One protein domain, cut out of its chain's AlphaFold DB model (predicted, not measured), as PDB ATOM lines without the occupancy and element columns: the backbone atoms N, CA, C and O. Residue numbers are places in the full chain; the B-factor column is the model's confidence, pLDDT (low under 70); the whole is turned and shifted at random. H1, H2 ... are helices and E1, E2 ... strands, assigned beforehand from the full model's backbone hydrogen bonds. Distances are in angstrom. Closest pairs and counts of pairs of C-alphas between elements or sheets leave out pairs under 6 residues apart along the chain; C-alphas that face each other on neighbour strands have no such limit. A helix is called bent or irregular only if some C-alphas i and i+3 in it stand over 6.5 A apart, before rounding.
ATOM      1  N   LEU A  10      13.528 -18.505 -35.378       69.00
ATOM      2  CA  LEU A  10      12.456 -18.389 -34.389       69.00
ATOM      3  C   LEU A  10      11.821 -16.991 -34.451       69.00
ATOM      4  O   LEU A  10      12.476 -15.999 -34.137       69.00
ATOM      5  N   THR A  11      10.526 -16.920 -34.748       72.81
ATOM      6  CA  THR A  11       9.671 -15.812 -34.315       72.81
ATOM      7  C   THR A  11       9.405 -15.983 -32.814       72.81
ATOM      8  O   THR A  11       8.781 -16.980 -32.437       72.81
ATOM      9  N   PRO A  12       9.870 -15.069 -31.942       72.56
ATOM     10  CA  PRO A  12       9.642 -15.174 -30.504       72.56
ATOM     11  C   PRO A  12       8.165 -14.937 -30.170       72.56
ATOM     12  O   PRO A  12       7.478 -14.198 -30.875       72.56
ATOM     13  N   ILE A  13       7.698 -15.492 -29.046       72.75
ATOM     14  CA  ILE A  13       6.307 -15.358 -28.574       72.75
ATOM     15  C   ILE A  13       5.785 -13.905 -28.522       72.75
ATOM     16  O   ILE A  13       4.602 -13.678 -28.736       72.75
ATOM     17  N   SER A  14       6.655 -12.905 -28.329       66.62
ATOM     18  CA  SER A  14       6.312 -11.471 -28.334       66.62
ATOM     19  C   SER A  14       5.890 -10.904 -29.702       66.62
ATOM     20  O   SER A  14       5.221  -9.872 -29.760       66.62
ATOM     21  N   ALA A  15       6.260 -11.572 -30.799       68.75
ATOM     22  CA  ALA A  15       5.820 -11.274 -32.166       68.75
ATOM     23  C   ALA A  15       4.669 -12.196 -32.631       68.75
ATOM     24  O   ALA A  15       4.218 -12.121 -33.780       68.75
ATOM     25  N   CYS A  16       4.172 -13.048 -31.733       84.50
ATOM     26  CA  CYS A  16       3.000 -13.885 -31.934       84.50
ATOM     27  C   CYS A  16       1.789 -13.326 -31.166       84.50
ATOM     28  O   CYS A  16       1.924 -12.520 -30.246       84.50
ATOM     29  N   LEU A  17       0.597 -13.783 -31.536       89.81
ATOM     30  CA  LEU A  17      -0.641 -13.615 -30.784       89.81
ATOM     31  C   LEU A  17      -1.247 -15.005 -30.572       89.81
ATOM     32  O   LEU A  17      -1.543 -15.692 -31.547       89.81
ATOM     33  N   VAL A  18      -1.420 -15.428 -29.320       91.75
ATOM     34  CA  VAL A  18      -2.088 -16.698 -28.989       91.75
ATOM     35  C   VAL A  18      -3.561 -16.416 -28.698       91.75
ATOM     36  O   VAL A  18      -3.861 -15.511 -27.922       91.75
ATOM     37  N   VAL A  19      -4.467 -17.174 -29.318       91.31
ATOM     38  CA  VAL A  19      -5.927 -17.027 -29.173       91.31
ATOM     39  C   VAL A  19      -6.605 -18.392 -29.024       91.31
ATOM     40  O   VAL A  19      -6.043 -19.412 -29.416       91.31
ATOM     41  N   GLU A  20      -7.810 -18.419 -28.456       89.94
ATOM     42  CA  GLU A  20      -8.602 -19.647 -28.287       89.94
ATOM     43  C   GLU A  20      -9.166 -20.169 -29.624       89.94
ATOM     44  O   GLU A  20      -9.380 -19.397 -30.561       89.94
ATOM     45  N   GLU A  21      -9.460 -21.476 -29.713       91.31
ATOM     46  CA  GLU A  21     -10.006 -22.129 -30.926       91.31
ATOM     47  C   GLU A  21     -11.358 -21.534 -31.384       91.31
ATOM     48  O   GLU A  21     -11.717 -21.621 -32.555       91.31
ATOM     49  N   THR A  22     -12.066 -20.864 -30.473       92.69
ATOM     50  CA  THR A  22     -13.353 -20.175 -30.655       92.69
ATOM     51  C   THR A  22     -13.242 -18.705 -31.082       92.69
ATOM     52  O   THR A  22     -14.269 -18.070 -31.319       92.69
ATOM     53  N   ALA A  23     -12.037 -18.128 -31.162       89.00
ATOM     54  CA  ALA A  23     -11.865 -16.710 -31.480       89.00
ATOM     55  C   ALA A  23     -12.176 -16.418 -32.960       89.00
ATOM     56  O   ALA A  23     -11.537 -16.962 -33.866       89.00
ATOM     57  N   SER A  24     -13.139 -15.523 -33.211       95.12
ATOM     58  CA  SER A  24     -13.480 -15.087 -34.571       95.12
ATOM     59  C   SER A  24     -12.393 -14.200 -35.186       95.12
ATOM     60  O   SER A  24     -11.686 -13.485 -34.473       95.12
ATOM     61  N   LEU A  25     -12.288 -14.166 -36.519       93.69
ATOM     62  CA  LEU A  25     -11.324 -13.324 -37.236       93.69
ATOM     63  C   LEU A  25     -11.471 -11.839 -36.867       93.69
ATOM     64  O   LEU A  25     -10.467 -11.138 -36.776       93.69
ATOM     65  N   TRP A  26     -12.690 -11.369 -36.585       86.94
ATOM     66  CA  TRP A  26     -12.938 -10.016 -36.076       86.94
ATOM     67  C   TRP A  26     -12.336  -9.773 -34.683       86.94
ATOM     68  O   TRP A  26     -11.698  -8.745 -34.457       86.94
ATOM     69  N   GLN A  27     -12.481 -10.722 -33.751       86.00
ATOM     70  CA  GLN A  27     -11.854 -10.632 -32.425       86.00
ATOM     71  C   GLN A  27     -10.324 -10.696 -32.528       86.00
ATOM     72  O   GLN A  27      -9.637  -9.901 -31.895       86.00
ATOM     73  N   ILE A  28      -9.793 -11.581 -33.378       91.94
ATOM     74  CA  ILE A  28      -8.351 -11.706 -33.624       91.94
ATOM     75  C   ILE A  28      -7.791 -10.409 -34.233       91.94
ATOM     76  O   ILE A  28      -6.754  -9.928 -33.782       91.94
ATOM     77  N   HIS A  29      -8.499  -9.794 -35.188       91.25
ATOM     78  CA  HIS A  29      -8.143  -8.486 -35.747       91.25
ATOM     79  C   HIS A  29      -8.090  -7.396 -34.664       91.25
ATOM     80  O   HIS A  29      -7.133  -6.629 -34.616       91.25
ATOM     81  N   ALA A  30      -9.075  -7.355 -33.762       84.44
ATOM     82  CA  ALA A  30      -9.124  -6.395 -32.655       84.44
ATOM     83  C   ALA A  30      -8.060  -6.635 -31.557       84.44
ATOM     84  O   ALA A  30      -7.771  -5.729 -30.779       84.44
ATOM     85  N   MET A  31      -7.470  -7.835 -31.491       84.50
ATOM     86  CA  MET A  31      -6.363  -8.182 -30.586       84.50
ATOM     87  C   MET A  31      -4.969  -7.926 -31.196       84.50
ATOM     88  O   MET A  31      -3.956  -8.075 -30.510       84.50
ATOM     89  N   LEU A  32      -4.899  -7.561 -32.478       87.88
ATOM     90  CA  LEU A  32      -3.665  -7.230 -33.190       87.88
ATOM     91  C   LEU A  32      -3.391  -5.711 -33.186       87.88
ATOM     92  O   LEU A  32      -4.277  -4.922 -32.860       87.88
ATOM     93  N   PRO A  33      -2.166  -5.270 -33.541       82.31
ATOM     94  CA  PRO A  33      -1.854  -3.849 -33.672       82.31
ATOM     95  C   PRO A  33      -2.832  -3.072 -34.576       82.31
ATOM     96  O   PRO A  33      -3.223  -3.574 -35.640       82.31
ATOM     97  N   PRO A  34      -3.199  -1.832 -34.190       70.56
ATOM     98  CA  PRO A  34      -4.090  -0.988 -34.981       70.56
ATOM     99  C   PRO A  34      -3.419  -0.497 -36.270       70.56
ATOM    100  O   PRO A  34      -4.084  -0.431 -37.306       70.56
ATOM    101  N   ASP A  35      -2.105  -0.235 -36.241       80.12
ATOM    102  CA  ASP A  35      -1.326  -0.056 -37.466       80.12
ATOM    103  C   ASP A  35      -1.326  -1.352 -38.288       80.12
ATOM    104  O   ASP A  35      -1.192  -2.462 -37.759       80.12
ATOM    105  N   ARG A  36      -1.503  -1.211 -39.606       79.81
ATOM    106  CA  ARG A  36      -1.610  -2.363 -40.498       79.81
ATOM    107  C   ARG A  36      -0.265  -3.066 -40.674       79.81
ATOM    108  O   ARG A  36      -0.217  -4.294 -40.635       79.81
ATOM    109  N   ASN A  37       0.819  -2.319 -40.843       76.94
ATOM    110  CA  ASN A  37       2.152  -2.855 -41.112       76.94
ATOM    111  C   ASN A  37       2.654  -3.706 -39.933       76.94
ATOM    112  O   ASN A  37       3.125  -4.829 -40.143       76.94
ATOM    113  N   ASP A  38       2.430  -3.229 -38.706       73.00
ATOM    114  CA  ASP A  38       2.747  -3.917 -37.451       73.00
ATOM    115  C   ASP A  38       1.972  -5.227 -37.245       73.00
ATOM    116  O   ASP A  38       2.489  -6.152 -36.605       73.00
ATOM    117  N   ARG A  39       0.729  -5.340 -37.743       87.56
ATOM    118  CA  ARG A  39      -0.036  -6.597 -37.639       87.56
ATOM    119  C   ARG A  39       0.236  -7.575 -38.772       87.56
ATOM    120  O   ARG A  39       0.280  -8.771 -38.498       87.56
ATOM    121  N   LEU A  40       0.450  -7.109 -40.008       82.00
ATOM    122  CA  LEU A  40       0.546  -7.956 -41.209       82.00
ATOM    123  C   LEU A  40       1.521  -9.135 -41.050       82.00
ATOM    124  O   LEU A  40       1.219 -10.252 -41.474       82.00
ATOM    125  N   TYR A  41       2.670  -8.907 -40.414       82.44
ATOM    126  CA  TYR A  41       3.715  -9.923 -40.255       82.44
ATOM    127  C   TYR A  41       3.678 -10.677 -38.914       82.44
ATOM    128  O   TYR A  41       4.483 -11.588 -38.718       82.44
ATOM    129  N   ARG A  42       2.733 -10.369 -38.012       85.62
ATOM    130  CA  ARG A  42       2.534 -11.155 -36.784       85.62
ATOM    131  C   ARG A  42       1.951 -12.525 -37.095       85.62
ATOM    132  O   ARG A  42       1.133 -12.685 -38.002       85.62
ATOM    133  N   PHE A  43       2.350 -13.499 -36.285       91.12
ATOM    134  CA  PHE A  43       1.801 -14.849 -36.329       91.12
ATOM    135  C   PHE A  43       0.663 -14.993 -35.321       91.12
ATOM    136  O   PHE A  43       0.883 -14.821 -34.125       91.12
ATOM    137  N   VAL A  44      -0.528 -15.364 -35.780       94.56
ATOM    138  CA  VAL A  44      -1.603 -15.835 -34.901       94.56
ATOM    139  C   VAL A  44      -1.417 -17.335 -34.683       94.56
ATOM    140  O   VAL A  44      -1.174 -18.068 -35.643       94.56
ATOM    141  N   ILE A  45      -1.512 -17.776 -33.430       95.06
ATOM    142  CA  ILE A  45      -1.401 -19.171 -32.996       95.06
ATOM    143  C   ILE A  45      -2.700 -19.555 -32.289       95.06
ATOM    144  O   ILE A  45      -3.109 -18.902 -31.333       95.06
ATOM    145  N   VAL A  46      -3.311 -20.644 -32.739       95.94
ATOM    146  CA  VAL A  46      -4.559 -21.193 -32.206       95.94
ATOM    147  C   VAL A  46      -4.280 -22.607 -31.696       95.94
ATOM    148  O   VAL A  46      -4.166 -23.521 -32.517       95.94
ATOM    149  N   PRO A  47      -4.110 -22.822 -30.380       93.19
ATOM    150  CA  PRO A  47      -4.045 -24.159 -29.801       93.19
ATOM    151  C   PRO A  47      -5.394 -24.858 -29.968       93.19
ATOM    152  O   PRO A  47      -6.438 -24.233 -29.777       93.19
ATOM    153  N   ARG A  48      -5.377 -26.145 -30.318       91.50
ATOM    154  CA  ARG A  48      -6.584 -26.934 -30.579       91.50
ATOM    155  C   ARG A  48      -6.764 -28.063 -29.575       91.50
ATOM    156  O   ARG A  48      -5.792 -28.573 -29.016       91.50
ATOM    157  N   ALA A  49      -8.008 -28.497 -29.382       84.38
ATOM    158  CA  ALA A  49      -8.355 -29.548 -28.418       84.38
ATOM    159  C   ALA A  49      -7.689 -30.922 -28.684       84.38
ATOM    160  O   ALA A  49      -7.633 -31.757 -27.782       84.38
ATOM    161  N   ASP A  50      -7.168 -31.162 -29.892       86.19
ATOM    162  CA  ASP A  50      -6.419 -32.373 -30.267       86.19
ATOM    163  C   ASP A  50      -4.890 -32.262 -30.063       86.19
ATOM    164  O   ASP A  50      -4.148 -33.170 -30.437       86.19
ATOM    165  N   GLY A  51      -4.407 -31.169 -29.460       83.12
ATOM    166  CA  GLY A  51      -2.981 -30.919 -29.214       83.12
ATOM    167  C   GLY A  51      -2.207 -30.397 -30.431       83.12
ATOM    168  O   GLY A  51      -0.997 -30.177 -30.341       83.12
ATOM    169  N   MET A  52      -2.884 -30.180 -31.561       93.12
ATOM    170  CA  MET A  52      -2.330 -29.476 -32.716       93.12
ATOM    171  C   MET A  52      -2.515 -27.960 -32.562       93.12
ATOM    172  O   MET A  52      -3.240 -27.472 -31.695       93.12
ATOM    173  N   PHE A  53      -1.885 -27.196 -33.449       94.56
ATOM    174  CA  PHE A  53      -2.016 -25.744 -33.526       94.56
ATOM    175  C   PHE A  53      -2.422 -25.343 -34.943       94.56
ATOM    176  O   PHE A  53      -1.935 -25.931 -35.903       94.56
ATOM    177  N   ILE A  54      -3.254 -24.320 -35.115       94.94
ATOM    178  CA  ILE A  54      -3.340 -23.592 -36.390       94.94
ATOM    179  C   ILE A  54      -2.496 -22.332 -36.262       94.94
ATOM    180  O   ILE A  54      -2.540 -21.644 -35.244       94.94
ATOM    181  N   VAL A  55      -1.684 -22.054 -37.279       93.31
ATOM    182  CA  VAL A  55      -0.779 -20.905 -37.292       93.31
ATOM    183  C   VAL A  55      -0.893 -20.182 -38.627       93.31
ATOM    184  O   VAL A  55      -0.828 -20.808 -39.684       93.31
ATOM    185  N   ALA A  56      -1.033 -18.861 -38.574       93.06
ATOM    186  CA  ALA A  56      -1.200 -17.985 -39.730       93.06
ATOM    187  C   ALA A  56      -0.344 -16.726 -39.564       93.06
ATOM    188  O   ALA A  56      -0.244 -16.224 -38.448       93.06
ATOM    189  N   ARG A  57       0.222 -16.161 -40.639       91.69
ATOM    190  CA  ARG A  57       0.615 -14.738 -40.609       91.69
ATOM    191  C   ARG A  57      -0.610 -13.895 -40.926       91.69
ATOM    192  O   ARG A  57      -1.377 -14.282 -41.805       91.69
ATOM    193  N   TRP A  58      -0.801 -12.754 -40.271       94.38
ATOM    194  CA  TRP A  58      -2.041 -11.991 -40.450       94.38
ATOM    195  C   TRP A  58      -2.274 -11.515 -41.894       94.38
ATOM    196  O   TRP A  58      -3.401 -11.552 -42.373       94.38
ATOM    197  N   ILE A  59      -1.212 -11.196 -42.639       92.56
ATOM    198  CA  ILE A  59      -1.258 -10.909 -44.085       92.56
ATOM    199  C   ILE A  59      -1.845 -12.055 -44.921       92.56
ATOM    200  O   ILE A  59      -2.479 -11.803 -45.936       92.56
ATOM    201  N   GLU A  60      -1.674 -13.309 -44.493       93.81
ATOM    202  CA  GLU A  60      -2.279 -14.472 -45.151       93.81
ATOM    203  C   GLU A  60      -3.782 -14.546 -44.832       93.81
ATOM    204  O   GLU A  60      -4.564 -14.946 -45.687       93.81
ATOM    205  N   VAL A  61      -4.200 -14.101 -43.640       95.50
ATOM    206  CA  VAL A  61      -5.609 -14.060 -43.217       95.50
ATOM    207  C   VAL A  61      -6.365 -12.911 -43.885       95.50
ATOM    208  O   VAL A  61      -7.419 -13.163 -44.462       95.50
ATOM    209  N   GLU A  62      -5.840 -11.676 -43.871       94.44
ATOM    210  CA  GLU A  62      -6.480 -10.534 -44.552       94.44
ATOM    211  C   GLU A  62      -6.687 -10.826 -46.046       94.44
ATOM    212  O   GLU A  62      -7.742 -10.515 -46.594       94.44
ATOM    213  N   GLU A  63      -5.710 -11.470 -46.690       94.50
ATOM    214  CA  GLU A  63      -5.761 -11.846 -48.104       94.50
ATOM    215  C   GLU A  63      -6.815 -12.935 -48.389       94.50
ATOM    216  O   GLU A  63      -7.635 -12.768 -49.292       94.50
ATOM    217  N   ILE A  64      -6.863 -14.016 -47.593       95.06
ATOM    218  CA  ILE A  64      -7.905 -15.056 -47.715       95.06
ATOM    219  C   ILE A  64      -9.299 -14.447 -47.507       95.06
ATOM    220  O   ILE A  64     -10.210 -14.713 -48.292       95.06
ATOM    221  N   VAL A  65      -9.461 -13.601 -46.482       94.81
ATOM    222  CA  VAL A  65     -10.722 -12.900 -46.211       94.81
ATOM    223  C   VAL A  65     -11.099 -12.019 -47.401       94.81
ATOM    224  O   VAL A  65     -12.208 -12.157 -47.903       94.81
ATOM    225  N   HIS A  66     -10.198 -11.177 -47.918       93.94
ATOM    226  CA  HIS A  66     -10.478 -10.293 -49.057       93.94
ATOM    227  C   HIS A  66     -11.017 -11.048 -50.282       93.94
ATOM    228  O   HIS A  66     -12.015 -10.625 -50.871       93.94
ATOM    229  N   ARG A  67     -10.406 -12.186 -50.641       93.50
ATOM    230  CA  ARG A  67     -10.860 -12.994 -51.785       93.50
ATOM    231  C   ARG A  67     -12.188 -13.712 -51.514       93.50
ATOM    232  O   ARG A  67     -13.023 -13.793 -52.413       93.50
ATOM    233  N   LEU A  68     -12.430 -14.177 -50.283       93.06
ATOM    234  CA  LEU A  68     -13.688 -14.834 -49.900       93.06
ATOM    235  C   LEU A  68     -14.863 -13.862 -49.695       93.06
ATOM    236  O   LEU A  68     -15.994 -14.240 -50.001       93.06
ATOM    237  N   MET A  69     -14.628 -12.610 -49.279       89.25
ATOM    238  CA  MET A  69     -15.678 -11.599 -49.031       89.25
ATOM    239  C   MET A  69     -16.578 -11.320 -50.247       89.25
ATOM    240  O   MET A  69     -17.708 -10.867 -50.075       89.25
ATOM    241  N   ARG A  70     -16.109 -11.606 -51.473       86.19
ATOM    242  CA  ARG A  70     -16.905 -11.502 -52.715       86.19
ATOM    243  C   ARG A  70     -17.962 -12.614 -52.859       86.19
ATOM    244  O   ARG A  70     -18.854 -12.492 -53.693       86.19
ATOM    245  N   TYR A  71     -17.860 -13.675 -52.057       89.56
ATOM    246  CA  TYR A  71     -18.705 -14.874 -52.097       89.56
ATOM    247  C   TYR A  71     -19.477 -15.095 -50.788       89.56
ATOM    248  O   TYR A  71     -20.643 -15.487 -50.827       89.56
ATOM    249  N   GLN A  72     -18.850 -14.842 -49.634       89.94
ATOM    250  CA  GLN A  72     -19.458 -14.975 -48.308       89.94
ATOM    251  C   GLN A  72     -18.747 -14.074 -47.287       89.94
ATOM    252  O   GLN A  72     -17.527 -13.933 -47.322       89.94
ATOM    253  N   ASP A  73     -19.492 -13.500 -46.336       90.12
ATOM    254  CA  ASP A  73     -18.878 -12.817 -45.191       90.12
ATOM    255  C   ASP A  73     -18.309 -13.842 -44.202       90.12
ATOM    256  O   ASP A  73     -19.048 -14.540 -43.504       90.12
ATOM    257  N   VAL A  74     -16.980 -13.934 -44.168       92.75
ATOM    258  CA  VAL A  74     -16.221 -14.860 -43.316       92.75
ATOM    259  C   VAL A  74     -15.629 -14.181 -42.073       92.75
ATOM    260  O   VAL A  74     -14.924 -14.819 -41.298       92.75
ATOM    261  N   ARG A  75     -15.899 -12.889 -41.829       88.25
ATOM    262  CA  ARG A  75     -15.264 -12.128 -40.725       88.25
ATOM    263  C   ARG A  75     -15.670 -12.615 -39.331       88.25
ATOM    264  O   ARG A  75     -14.917 -12.432 -38.375       88.25
ATOM    265  N   GLY A  76     -16.848 -13.229 -39.223       90.06
ATOM    266  CA  GLY A  76     -17.340 -13.864 -37.998       90.06
ATOM    267  C   GLY A  76     -16.857 -15.302 -37.780       90.06
ATOM    268  O   GLY A  76     -17.103 -15.844 -36.708       90.06
ATOM    269  N   TRP A  77     -16.194 -15.923 -38.763       96.81
ATOM    270  CA  TRP A  77     -15.656 -17.282 -38.639       96.81
ATOM    271  C   TRP A  77     -14.431 -17.308 -37.727       96.81
ATOM    272  O   TRP A  77     -13.806 -16.281 -37.482       96.81
ATOM    273  N   THR A  78     -14.051 -18.492 -37.273       97.00
ATOM    274  CA  THR A  78     -12.794 -18.776 -36.571       97.00
ATOM    275  C   THR A  78     -11.669 -19.158 -37.548       97.00
ATOM    276  O   THR A  78     -11.904 -19.486 -38.714       97.00
ATOM    277  N   LEU A  79     -10.414 -19.151 -37.085       95.31
ATOM    278  CA  LEU A  79      -9.274 -19.629 -37.889       95.31
ATOM    279  C   LEU A  79      -9.372 -21.121 -38.298       95.31
ATOM    280  O   LEU A  79      -9.029 -21.421 -39.442       95.31
ATOM    281  N   PRO A  80      -9.849 -22.054 -37.445       95.50
ATOM    282  CA  PRO A  80     -10.179 -23.424 -37.849       95.50
ATOM    283  C   PRO A  80     -11.210 -23.525 -38.978       95.50
ATOM    284  O   PRO A  80     -11.002 -24.295 -39.914       95.50
ATOM    285  N   GLU A  81     -12.286 -22.736 -38.939       95.44
ATOM    286  CA  GLU A  81     -13.295 -22.719 -40.010       95.44
ATOM    287  C   GLU A  81     -12.714 -22.167 -41.319       95.44
ATOM    288  O   GLU A  81     -12.938 -22.739 -42.385       95.44
ATOM    289  N   LEU A  82     -11.880 -21.121 -41.241       95.06
ATOM    290  CA  LEU A  82     -11.167 -20.584 -42.402       95.06
ATOM    291  C   LEU A  82     -10.179 -21.603 -43.003       95.06
ATOM    292  O   LEU A  82     -10.066 -21.706 -44.224       95.06
ATOM    293  N   ALA A  83      -9.493 -22.386 -42.164       93.56
ATOM    294  CA  ALA A  83      -8.586 -23.455 -42.591       93.56
ATOM    295  C   ALA A  83      -9.314 -24.667 -43.204       93.56
ATOM    296  O   ALA A  83      -8.740 -25.376 -44.030       93.56
ATOM    297  N   ALA A  84     -10.571 -24.900 -42.814       92.75
ATOM    298  CA  ALA A  84     -11.435 -25.953 -43.346       92.75
ATOM    299  C   ALA A  84     -12.284 -25.504 -44.557       92.75
ATOM    300  O   ALA A  84     -13.054 -26.304 -45.094       92.75
ATOM    301  N   CYS A  85     -12.162 -24.245 -44.991       89.06
ATOM    302  CA  CYS A  85     -12.991 -23.660 -46.041       89.06
ATOM    303  C   CYS A  85     -12.800 -24.370 -47.399       89.06
ATOM    304  O   CYS A  85     -11.693 -24.345 -47.948       89.06
ATOM    305  N   PRO A  86     -13.853 -24.945 -48.011       88.38
ATOM    306  CA  PRO A  86     -13.803 -25.328 -49.418       88.38
ATOM    307  C   PRO A  86     -13.761 -24.070 -50.301       88.38
ATOM    308  O   PRO A  86     -14.303 -23.026 -49.934       88.38
ATOM    309  N   LEU A  87     -13.168 -24.162 -51.495       88.62
ATOM    310  CA  LEU A  87     -13.316 -23.093 -52.487       88.62
ATOM    311  C   LEU A  87     -14.780 -23.002 -52.968       88.62
ATOM    312  O   LEU A  87     -15.396 -24.046 -53.211       88.62
ATOM    313  N   PRO A  88     -15.325 -21.789 -53.182       89.81
ATOM    314  CA  PRO A  88     -16.594 -21.609 -53.882       89.81
ATOM    315  C   PRO A  88     -16.590 -22.287 -55.263       89.81
ATOM    316  O   PRO A  88     -15.612 -22.205 -56.005       89.81
ATOM    317  N   LEU A  89     -17.707 -22.918 -55.645       85.69
ATOM    318  CA  LEU A  89     -17.841 -23.655 -56.919       85.69
ATOM    319  C   LEU A  89     -17.654 -22.779 -58.174       85.69
ATOM    320  O   LEU A  89     -17.396 -23.296 -59.257       85.69
ATOM    321  N   ASN A  90     -17.799 -21.463 -58.024       88.44
ATOM    322  CA  ASN A  90     -17.603 -20.430 -59.037       88.44
ATOM    323  C   ASN A  90     -16.463 -19.459 -58.658       88.44
ATOM    324  O   ASN A  90     -16.506 -18.279 -59.020       88.44
ATOM    325  N   TYR A  91     -15.478 -19.927 -57.886       91.12
ATOM    326  CA  TYR A  91     -14.321 -19.121 -57.515       91.12
ATOM    327  C   TYR A  91     -13.443 -18.786 -58.729       91.12
ATOM    328  O   TYR A  91     -13.131 -19.655 -59.545       91.12
ATOM    329  N   VAL A  92     -13.018 -17.526 -58.814       89.94
ATOM    330  CA  VAL A  92     -12.040 -17.011 -59.778       89.94
ATOM    331  C   VAL A  92     -11.078 -16.120 -58.993       89.94
ATOM    332  O   VAL A  92     -11.532 -15.328 -58.166       89.94
ATOM    333  N   GLU A  93      -9.768 -16.250 -59.217       90.69
ATOM    334  CA  GLU A  93      -8.796 -15.339 -58.597       90.69
ATOM    335  C   GLU A  93      -9.052 -13.899 -59.094       90.69
ATOM    336  O   GLU A  93      -9.237 -13.705 -60.298       90.69
ATOM    337  N   PRO A  94      -9.102 -12.891 -58.206       86.25
ATOM    338  CA  PRO A  94      -9.258 -11.495 -58.603       86.25
ATOM    339  C   PRO A  94      -7.957 -10.938 -59.201       86.25
ATOM    340  O   PRO A  94      -6.874 -11.420 -58.891       86.25
ATOM    341  N   ASP A  95      -8.035  -9.862 -59.988       82.75
ATOM    342  CA  ASP A  95      -6.841  -9.075 -60.350       82.75
ATOM    343  C   ASP A  95      -6.329  -8.236 -59.154       82.75
ATOM    344  O   ASP A  95      -5.135  -7.970 -59.000       82.75
ATOM    345  N   GLU A  96      -7.256  -7.827 -58.286       81.69
ATOM    346  CA  GLU A  96      -7.039  -6.985 -57.108       81.69
ATOM    347  C   GLU A  96      -6.648  -7.815 -55.876       81.69
ATOM    348  O   GLU A  96      -7.302  -8.802 -55.543       81.69
ATOM    349  N   HIS A  97      -5.596  -7.383 -55.178       87.56
ATOM    350  CA  HIS A  97      -4.960  -8.111 -54.078       87.56
ATOM    351  C   HIS A  97      -4.501  -7.140 -52.980       87.56
ATOM    352  O   HIS A  97      -4.052  -6.034 -53.286       87.56
ATOM    353  N   LEU A  98      -4.522  -7.544 -51.702       82.06
ATOM    354  CA  LEU A  98      -4.105  -6.664 -50.596       82.06
ATOM    355  C   LEU A  98      -2.579  -6.537 -50.451       82.06
ATOM    356  O   LEU A  98      -2.095  -5.729 -49.647       82.06
ATOM    357  N   THR A  99      -1.816  -7.354 -51.182       78.75
ATOM    358  CA  THR A  99      -0.358  -7.276 -51.269       78.75
ATOM    359  C   THR A  99       0.180  -7.935 -52.541       78.75
ATOM    360  O   THR A  99      -0.180  -9.060 -52.891       78.75
ATOM    361  N   THR A 100       1.150  -7.287 -53.190       78.06
ATOM    362  CA  THR A 100       1.901  -7.866 -54.318       78.06
ATOM    363  C   THR A 100       2.647  -9.149 -53.935       78.06
ATOM    364  O   THR A 100       2.864 -10.003 -54.787       78.06
ATOM    365  N   LYS A 101       2.979  -9.346 -52.648       76.62
ATOM    366  CA  LYS A 101       3.666 -10.551 -52.143       76.62
ATOM    367  C   LYS A 101       2.810 -11.827 -52.163       76.62
ATOM    368  O   LYS A 101       3.365 -12.907 -51.977       76.62
ATOM    369  N   LEU A 102       1.486 -11.719 -52.320       85.56
ATOM    370  CA  LEU A 102       0.550 -12.857 -52.324       85.56
ATOM    371  C   LEU A 102      -0.316 -12.933 -53.593       85.56
ATOM    372  O   LEU A 102      -1.029 -13.921 -53.758       85.56
ATOM    373  N   ALA A 103      -0.225 -11.956 -54.503       83.69
ATOM    374  CA  ALA A 103      -0.968 -11.944 -55.766       83.69
ATOM    375  C   ALA A 103      -0.696 -13.182 -56.645       83.69
ATOM    376  O   ALA A 103      -1.604 -13.734 -57.254       83.69
ATOM    377  N   GLU A 104       0.539 -13.690 -56.645       85.38
ATOM    378  CA  GLU A 104       0.918 -14.909 -57.382       85.38
ATOM    379  C   GLU A 104       0.567 -16.220 -56.645       85.38
ATOM    380  O   GLU A 104       0.841 -17.312 -57.146       85.38
ATOM    381  N   VAL A 105      -0.004 -16.154 -55.433       89.56
ATOM    382  CA  VAL A 105      -0.319 -17.335 -54.614       89.56
ATOM    383  C   VAL A 105      -1.816 -17.655 -54.718       89.56
ATOM    384  O   VAL A 105      -2.623 -16.833 -54.281       89.56
ATOM    385  N   PRO A 106      -2.216 -18.842 -55.216       93.38
ATOM    386  CA  PRO A 106      -3.627 -19.213 -55.310       93.38
ATOM    387  C   PRO A 106      -4.316 -19.313 -53.945       93.38
ATOM    388  O   PRO A 106      -3.711 -19.767 -52.966       93.38
ATOM    389  N   LEU A 107      -5.609 -18.989 -53.881       93.62
ATOM    390  CA  LEU A 107      -6.401 -19.024 -52.648       93.62
ATOM    391  C   LEU A 107      -6.428 -20.425 -52.014       93.62
ATOM    392  O   LEU A 107      -6.276 -20.551 -50.799       93.62
ATOM    393  N   ALA A 108      -6.518 -21.485 -52.826       93.19
ATOM    394  CA  ALA A 108      -6.399 -22.867 -52.346       93.19
ATOM    395  C   ALA A 108      -5.071 -23.116 -51.612       93.19
ATOM    396  O   ALA A 108      -5.045 -23.783 -50.579       93.19
ATOM    397  N   THR A 109      -3.967 -22.560 -52.119       93.25
ATOM    398  CA  THR A 109      -2.655 -22.666 -51.478       93.25
ATOM    399  C   THR A 109      -2.615 -21.854 -50.188       93.25
ATOM    400  O   THR A 109      -2.116 -22.363 -49.189       93.25
ATOM    401  N   LEU A 110      -3.168 -20.633 -50.165       93.44
ATOM    402  CA  LEU A 110      -3.252 -19.818 -48.947       93.44
ATOM    403  C   LEU A 110      -4.033 -20.535 -47.833       93.44
ATOM    404  O   LEU A 110      -3.513 -20.654 -46.723       93.44
ATOM    405  N   ILE A 111      -5.211 -21.089 -48.140       94.81
ATOM    406  CA  ILE A 111      -6.024 -21.878 -47.197       94.81
ATOM    407  C   ILE A 111      -5.249 -23.118 -46.721       94.81
ATOM    408  O   ILE A 111      -5.148 -23.354 -45.519       94.81
ATOM    409  N   GLN A 112      -4.592 -23.863 -47.621       93.50
ATOM    410  CA  GLN A 112      -3.762 -25.018 -47.239       93.50
ATOM    411  C   GLN A 112      -2.630 -24.656 -46.262       93.50
ATOM    412  O   GLN A 112      -2.296 -25.466 -45.393       93.50
ATOM    413  N   ARG A 113      -2.051 -23.446 -46.326       93.62
ATOM    414  CA  ARG A 113      -1.050 -22.996 -45.335       93.62
ATOM    415  C   ARG A 113      -1.615 -22.842 -43.917       93.62
ATOM    416  O   ARG A 113      -0.817 -22.733 -42.984       93.62
ATOM    417  N   LEU A 114      -2.936 -22.809 -43.734       94.62
ATOM    418  CA  LEU A 114      -3.601 -22.755 -42.425       94.62
ATOM    419  C   LEU A 114      -3.847 -24.146 -41.807       94.62
ATOM    420  O   LEU A 114      -4.364 -24.223 -40.698       94.62
ATOM    421  N   SER A 115      -3.469 -25.233 -42.493       93.19
ATOM    422  CA  SER A 115      -3.598 -26.610 -41.984       93.19
ATOM    423  C   SER A 115      -3.042 -26.760 -40.554       93.19
ATOM    424  O   SER A 115      -2.017 -26.139 -40.247       93.19
ATOM    425  N   PRO A 116      -3.613 -27.623 -39.691       94.69
ATOM    426  CA  PRO A 116      -3.051 -27.889 -38.369       94.69
ATOM    427  C   PRO A 116      -1.588 -28.360 -38.418       94.69
ATOM    428  O   PRO A 116      -1.190 -29.141 -39.285       94.69
ATOM    429  N   VAL A 117      -0.785 -27.891 -37.466       92.56
ATOM    430  CA  VAL A 117       0.643 -28.180 -37.304       92.56
ATOM    431  C   VAL A 117       0.935 -28.708 -35.899       92.56
ATOM    432  O   VAL A 117       0.231 -28.386 -34.944       92.56
ATOM    433  N   GLN A 118       1.976 -29.527 -35.767       87.75
ATOM    434  CA  GLN A 118       2.431 -30.028 -34.470       87.75
ATOM    435  C   GLN A 118       3.180 -28.939 -33.687       87.75
ATOM    436  O   GLN A 118       3.903 -28.122 -34.266       87.75
ATOM    437  N   GLY A 119       3.031 -28.965 -32.361       89.31
ATOM    438  CA  GLY A 119       3.968 -28.327 -31.440       89.31
ATOM    439  C   GLY A 119       5.117 -29.278 -31.122       89.31
ATOM    440  O   GLY A 119       4.893 -30.471 -30.923       89.31
ATOM    441  N   MET A 120       6.344 -28.763 -31.093       90.06
ATOM    442  CA  MET A 120       7.553 -29.545 -30.832       90.06
ATOM    443  C   MET A 120       8.328 -28.936 -29.675       90.06
ATOM    444  O   MET A 120       8.678 -27.755 -29.708       90.06
ATOM    445  N   ASP A 121       8.585 -29.735 -28.644       88.00
ATOM    446  CA  ASP A 121       9.244 -29.262 -27.434       88.00
ATOM    447  C   ASP A 121      10.762 -29.226 -27.627       88.00
ATOM    448  O   ASP A 121      11.384 -30.238 -27.955       88.00
ATOM    449  N   ARG A 122      11.370 -28.055 -27.426       86.31
ATOM    450  CA  ARG A 122      12.802 -27.836 -27.677       86.31
ATOM    451  C   ARG A 122      13.732 -28.586 -26.724       86.31
ATOM    452  O   ARG A 122      14.921 -28.722 -27.010       86.31
ATOM    453  N   GLN A 123      13.212 -29.072 -25.599       82.12
ATOM    454  CA  GLN A 123      13.953 -29.916 -24.669       82.12
ATOM    455  C   GLN A 123      13.871 -31.386 -25.099       82.12
ATOM    456  O   GLN A 123      14.861 -32.105 -24.964       82.12
ATOM    457  N   ALA A 124      12.744 -31.826 -25.671       85.56
ATOM    458  CA  ALA A 124      12.540 -33.204 -26.122       85.56
ATOM    459  C   ALA A 124      13.099 -33.488 -27.532       85.56
ATOM    460  O   ALA A 124      13.793 -34.490 -27.721       85.56
ATOM    461  N   ASN A 125      12.820 -32.614 -28.502       87.19
ATOM    462  CA  ASN A 125      13.095 -32.815 -29.926       87.19
ATOM    463  C   ASN A 125      14.451 -32.263 -30.394       87.19
ATOM    464  O   ASN A 125      15.114 -31.485 -29.709       87.19
ATOM    465  N   SER A 126      14.851 -32.658 -31.606       80.44
ATOM    466  CA  SER A 126      16.054 -32.167 -32.288       80.44
ATOM    467  C   SER A 126      15.756 -31.195 -33.439       80.44
ATOM    468  O   SER A 126      14.711 -31.265 -34.087       80.44
ATOM    469  N   THR A 127      16.744 -30.357 -33.775       77.00
ATOM    470  CA  THR A 127      16.763 -29.472 -34.957       77.00
ATOM    471  C   THR A 127      16.347 -30.189 -36.253       77.00
ATOM    472  O   THR A 127      15.646 -29.614 -37.086       77.00
ATOM    473  N   TYR A 128      16.753 -31.452 -36.435       75.25
ATOM    474  CA  TYR A 128      16.445 -32.241 -37.634       75.25
ATOM    475  C   TYR A 128      14.968 -32.660 -37.701       75.25
ATOM    476  O   TYR A 128      14.340 -32.569 -38.758       75.25
ATOM    477  N   GLU A 129      14.389 -33.070 -36.571       80.31
ATOM    478  CA  GLU A 129      12.962 -33.394 -36.477       80.31
ATOM    479  C   GLU A 129      12.112 -32.138 -36.709       80.31
ATOM    480  O   GLU A 129      11.157 -32.184 -37.482       80.31
ATOM    481  N   ALA A 130      12.509 -31.002 -36.123       82.69
ATOM    482  CA  ALA A 130      11.834 -29.716 -36.292       82.69
ATOM    483  C   ALA A 130      11.785 -29.261 -37.762       82.69
ATOM    484  O   ALA A 130      10.720 -28.876 -38.248       82.69
ATOM    485  N   ARG A 131      12.897 -29.379 -38.505       79.38
ATOM    486  CA  ARG A 131      12.921 -29.165 -39.969       79.38
ATOM    487  C   ARG A 131      12.014 -30.154 -40.696       79.38
ATOM    488  O   ARG A 131      11.202 -29.755 -41.522       79.38
ATOM    489  N   THR A 132      12.107 -31.437 -40.351       81.69
ATOM    490  CA  THR A 132      11.334 -32.513 -40.988       81.69
ATOM    491  C   THR A 132       9.820 -32.321 -40.833       81.69
ATOM    492  O   THR A 132       9.072 -32.622 -41.763       81.69
ATOM    493  N   VAL A 133       9.350 -31.804 -39.694       85.69
ATOM    494  CA  VAL A 133       7.938 -31.446 -39.478       85.69
ATOM    495  C   VAL A 133       7.581 -30.139 -40.193       85.69
ATOM    496  O   VAL A 133       6.592 -30.118 -40.927       85.69
ATOM    497  N   ARG A 134       8.411 -29.090 -40.066       87.62
ATOM    498  CA  ARG A 134       8.249 -27.804 -40.771       87.62
ATOM    499  C   ARG A 134       8.056 -28.009 -42.272       87.62
ATOM    500  O   ARG A 134       7.089 -27.517 -42.837       87.62
ATOM    501  N   ASP A 135       8.957 -28.736 -42.922       83.81
ATOM    502  CA  ASP A 135       9.021 -28.816 -44.385       83.81
ATOM    503  C   ASP A 135       8.003 -29.792 -44.998       83.81
ATOM    504  O   ASP A 135       7.767 -29.754 -46.206       83.81
ATOM    505  N   ARG A 136       7.341 -30.609 -44.165       85.56
ATOM    506  CA  ARG A 136       6.133 -31.367 -44.532       85.56
ATOM    507  C   ARG A 136       4.850 -30.536 -44.424       85.56
ATOM    508  O   ARG A 136       3.833 -30.934 -44.988       85.56
ATOM    509  N   HIS A 137       4.865 -29.412 -43.704       89.88
ATOM    510  CA  HIS A 137       3.694 -28.552 -43.540       89.88
ATOM    511  C   HIS A 137       3.499 -27.632 -44.762       89.88
ATOM    512  O   HIS A 137       4.469 -26.999 -45.190       89.88
ATOM    513  N   PRO A 138       2.277 -27.471 -45.317       87.62
ATOM    514  CA  PRO A 138       2.055 -26.627 -46.500       87.62
ATOM    515  C   PRO A 138       2.442 -25.150 -46.311       87.62
ATOM    516  O   PRO A 138       2.838 -24.482 -47.263       87.62
ATOM    517  N   GLY A 139       2.355 -24.634 -45.081       85.88
ATOM    518  CA  GLY A 139       2.797 -23.288 -44.705       85.88
ATOM    519  C   GLY A 139       4.276 -23.182 -44.326       85.88
ATOM    520  O   GLY A 139       4.700 -22.103 -43.915       85.88
ATOM    521  N   ARG A 140       5.042 -24.281 -44.415       88.12
ATOM    522  CA  ARG A 140       6.434 -24.423 -43.949       88.12
ATOM    523  C   ARG A 140       6.687 -23.802 -42.577       88.12
ATOM    524  O   ARG A 140       7.633 -23.035 -42.391       88.12
ATOM    525  N   ARG A 141       5.816 -24.132 -41.624       88.00
ATOM    526  CA  ARG A 141       5.813 -23.623 -40.248       88.00
ATOM    527  C   ARG A 141       5.766 -24.763 -39.233       88.00
ATOM    528  O   ARG A 141       5.375 -25.871 -39.582       88.00
ATOM    529  N   VAL A 142       6.184 -24.495 -37.996       89.88
ATOM    530  CA  VAL A 142       6.076 -25.396 -36.832       89.88
ATOM    531  C   VAL A 142       6.033 -24.571 -35.540       89.88
ATOM    532  O   VAL A 142       6.681 -23.524 -35.459       89.88
ATOM    533  N   VAL A 143       5.263 -25.009 -34.539       90.88
ATOM    534  CA  VAL A 143       5.216 -24.354 -33.218       90.88
ATOM    535  C   VAL A 143       6.327 -24.912 -32.335       90.88
ATOM    536  O   VAL A 143       6.492 -26.127 -32.232       90.88
ATOM    537  N   VAL A 144       7.077 -24.030 -31.677       88.62
ATOM    538  CA  VAL A 144       8.104 -24.405 -30.698       88.62
ATOM    539  C   VAL A 144       7.510 -24.307 -29.301       88.62
ATOM    540  O   VAL A 144       6.940 -23.275 -28.940       88.62
ATOM    541  N   LEU A 145       7.673 -25.367 -28.513       89.06
ATOM    542  CA  LEU A 145       7.298 -25.420 -27.104       89.06
ATOM    543  C   LEU A 145       8.551 -25.452 -26.215       89.06
ATOM    544  O   LEU A 145       9.610 -25.921 -26.637       89.06
ATOM    545  N   ASP A 146       8.423 -24.976 -24.981       85.00
ATOM    546  CA  ASP A 146       9.418 -25.101 -23.916       85.00
ATOM    547  C   ASP A 146       8.729 -25.625 -22.650       85.00
ATOM    548  O   ASP A 146       7.875 -24.945 -22.075       85.00
ATOM    549  N   SER A 147       9.023 -26.872 -22.273       82.19
ATOM    550  CA  SER A 147       8.275 -27.626 -21.251       82.19
ATOM    551  C   SER A 147       6.749 -27.554 -21.458       82.19
ATOM    552  O   SER A 147       5.986 -27.307 -20.524       82.19
ATOM    553  N   GLY A 148       6.299 -27.718 -22.706       78.69
ATOM    554  CA  GLY A 148       4.887 -27.638 -23.110       78.69
ATOM    555  C   GLY A 148       4.286 -26.226 -23.233       78.69
ATOM    556  O   GLY A 148       3.161 -26.098 -23.713       78.69
ATOM    557  N   THR A 149       5.005 -25.159 -22.864       82.81
ATOM    558  CA  THR A 149       4.548 -23.762 -23.032       82.81
ATOM    559  C   THR A 149       4.946 -23.223 -24.408       82.81
ATOM    560  O   THR A 149       6.045 -23.504 -24.872       82.81
ATOM    561  N   ILE A 150       4.098 -22.432 -25.077       87.19
ATOM    562  CA  ILE A 150       4.406 -21.892 -26.416       87.19
ATOM    563  C   ILE A 150       5.571 -20.891 -26.340       87.19
ATOM    564  O   ILE A 150       5.453 -19.824 -25.743       87.19
ATOM    565  N   TYR A 151       6.688 -21.235 -26.981       81.44
ATOM    566  CA  TYR A 151       7.929 -20.452 -27.009       81.44
ATOM    567  C   TYR A 151       8.031 -19.558 -28.259       81.44
ATOM    568  O   TYR A 151       8.625 -18.478 -28.224       81.44
ATOM    569  N   GLY A 152       7.417 -19.987 -29.366       83.69
ATOM    570  CA  GLY A 152       7.336 -19.221 -30.607       83.69
ATOM    571  C   GLY A 152       6.980 -20.080 -31.819       83.69
ATOM    572  O   GLY A 152       6.505 -21.210 -31.687       83.69
ATOM    573  N   VAL A 153       7.233 -19.551 -33.014       84.19
ATOM    574  CA  VAL A 153       7.013 -20.235 -34.301       84.19
ATOM    575  C   VAL A 153       8.315 -20.241 -35.086       84.19
ATOM    576  O   VAL A 153       9.015 -19.234 -35.116       84.19
ATOM    577  N   ILE A 154       8.634 -21.345 -35.760       79.44
ATOM    578  CA  ILE A 154       9.636 -21.333 -36.832       79.44
ATOM    579  C   ILE A 154       8.926 -21.451 -38.168       79.44
ATOM    580  O   ILE A 154       7.973 -22.214 -38.314       79.44
ATOM    581  N   PHE A 155       9.431 -20.719 -39.153       77.69
ATOM    582  CA  PHE A 155       8.963 -20.738 -40.527       77.69
ATOM    583  C   PHE A 155      10.151 -20.698 -41.503       77.69
ATOM    584  O   PHE A 155      11.296 -20.496 -41.092       77.69
ATOM    585  N   ALA A 156       9.904 -20.959 -42.787       66.31
ATOM    586  CA  ALA A 156      10.925 -20.872 -43.832       66.31
ATOM    587  C   ALA A 156      10.939 -19.478 -44.485       66.31
ATOM    588  O   ALA A 156       9.922 -19.029 -45.014       66.31
TER     589      ALA A 156
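What this domain is: This is residues 10 to 156 of the 810 residues of the protein "CHAT domain-containing protein" of Roseiflexus castenholzii (strain DSM 13941 / HLO8) (UniProt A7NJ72). A strongly twisted sheet folds back on itself like a partly closed barrel, with H6 packed along E6. Beyond one end of this sheet, H3, H4 and H5 cluster with the long loop of residues 84 to 106, and H1 and H2 lie nearby. The printed part has 147 residues, in the order E1 E2 H1 H2 E3 E4 H3 H4 H5 E5 H6 E6 E7, six named helices and seven named strands, of mixed class. The mixed sheet runs E1 E7 E6 E5 E4 E3 E2. The whole is compact, radius of gyration of the C-alphas 15.1 A, yet elongated, spanning 46 by 29 by 28 A.

Where its parts are: Find C-alpha 10 at (12.456, -18.389, -34.389), where E1, residues 10 to 12, begins. E2 is residues 16 to 18, H1 25 to 30 and H2 36 to 40. E3, 43 to 47, spans 12.8 A and E4, 52 to 57, 17.0 A. At C-alpha 58, (-2.041, -11.991, -40.450), H3 begins and runs 15.3 A to residue 68. Next come H4, 79 to 83, H5, 107 to 112, and E5, 117 to 121, 13.1 A long. H6, 127 to 136, spans 14.4 A, E6, 141 to 146, 16.8 A, and E7, 149 to 155, 18.3 A, ending at (8.963, -20.738, -40.527).

How they stand to each other: Start with the folded sheet, one sheet bent back into two leaves: E1 E7 E6 face E4 E3 E2, with E5 as the hinge. E6 and E7 are a hairpin, N 142 and O 154 being 2.9 A apart; E3 and E4 are another, with N 44 and O 56 at 2.8 A. Parallel E5 and E6 have N 120 and O 143 at 2.9 A. E2, H1 H2, E3 and E5, H6, E6 are strand-helix-strand units, parallel neighbour strands joined through helices, with right-handed crossovers. H6 is on the sheet, over E6, at a height of 8.4 A; C-alphas 134 and 141 are closest, 4.9 A. H3 and H4 only graze the sheet. H3 touches H5 at a steep tilt of 50 degrees, opposite ways, C-alphas 64 and 107 closest at 6.5 A. H2 touches H3, C-alphas 40 and 59 closest at 4.5 A. H4 and H5 only just touch, with 3 pairs of C-alphas within 8 A, 83 and 111 closest at 5.5 A. H1 is near H3. In H1 to H5 every O i to N i+4 pair is within hydrogen-bond range; in H6, 5 of 6 are.

The domain as a whole: The C-alphas farthest apart, Asn 90 and Gln 123, are 47.6 A apart. The printed part has no cut. The link H4 to H5 is long, 23 residues. Mean pLDDT of the printed part is 87.3; residues 10, 14 to 15 and 156 are under 70.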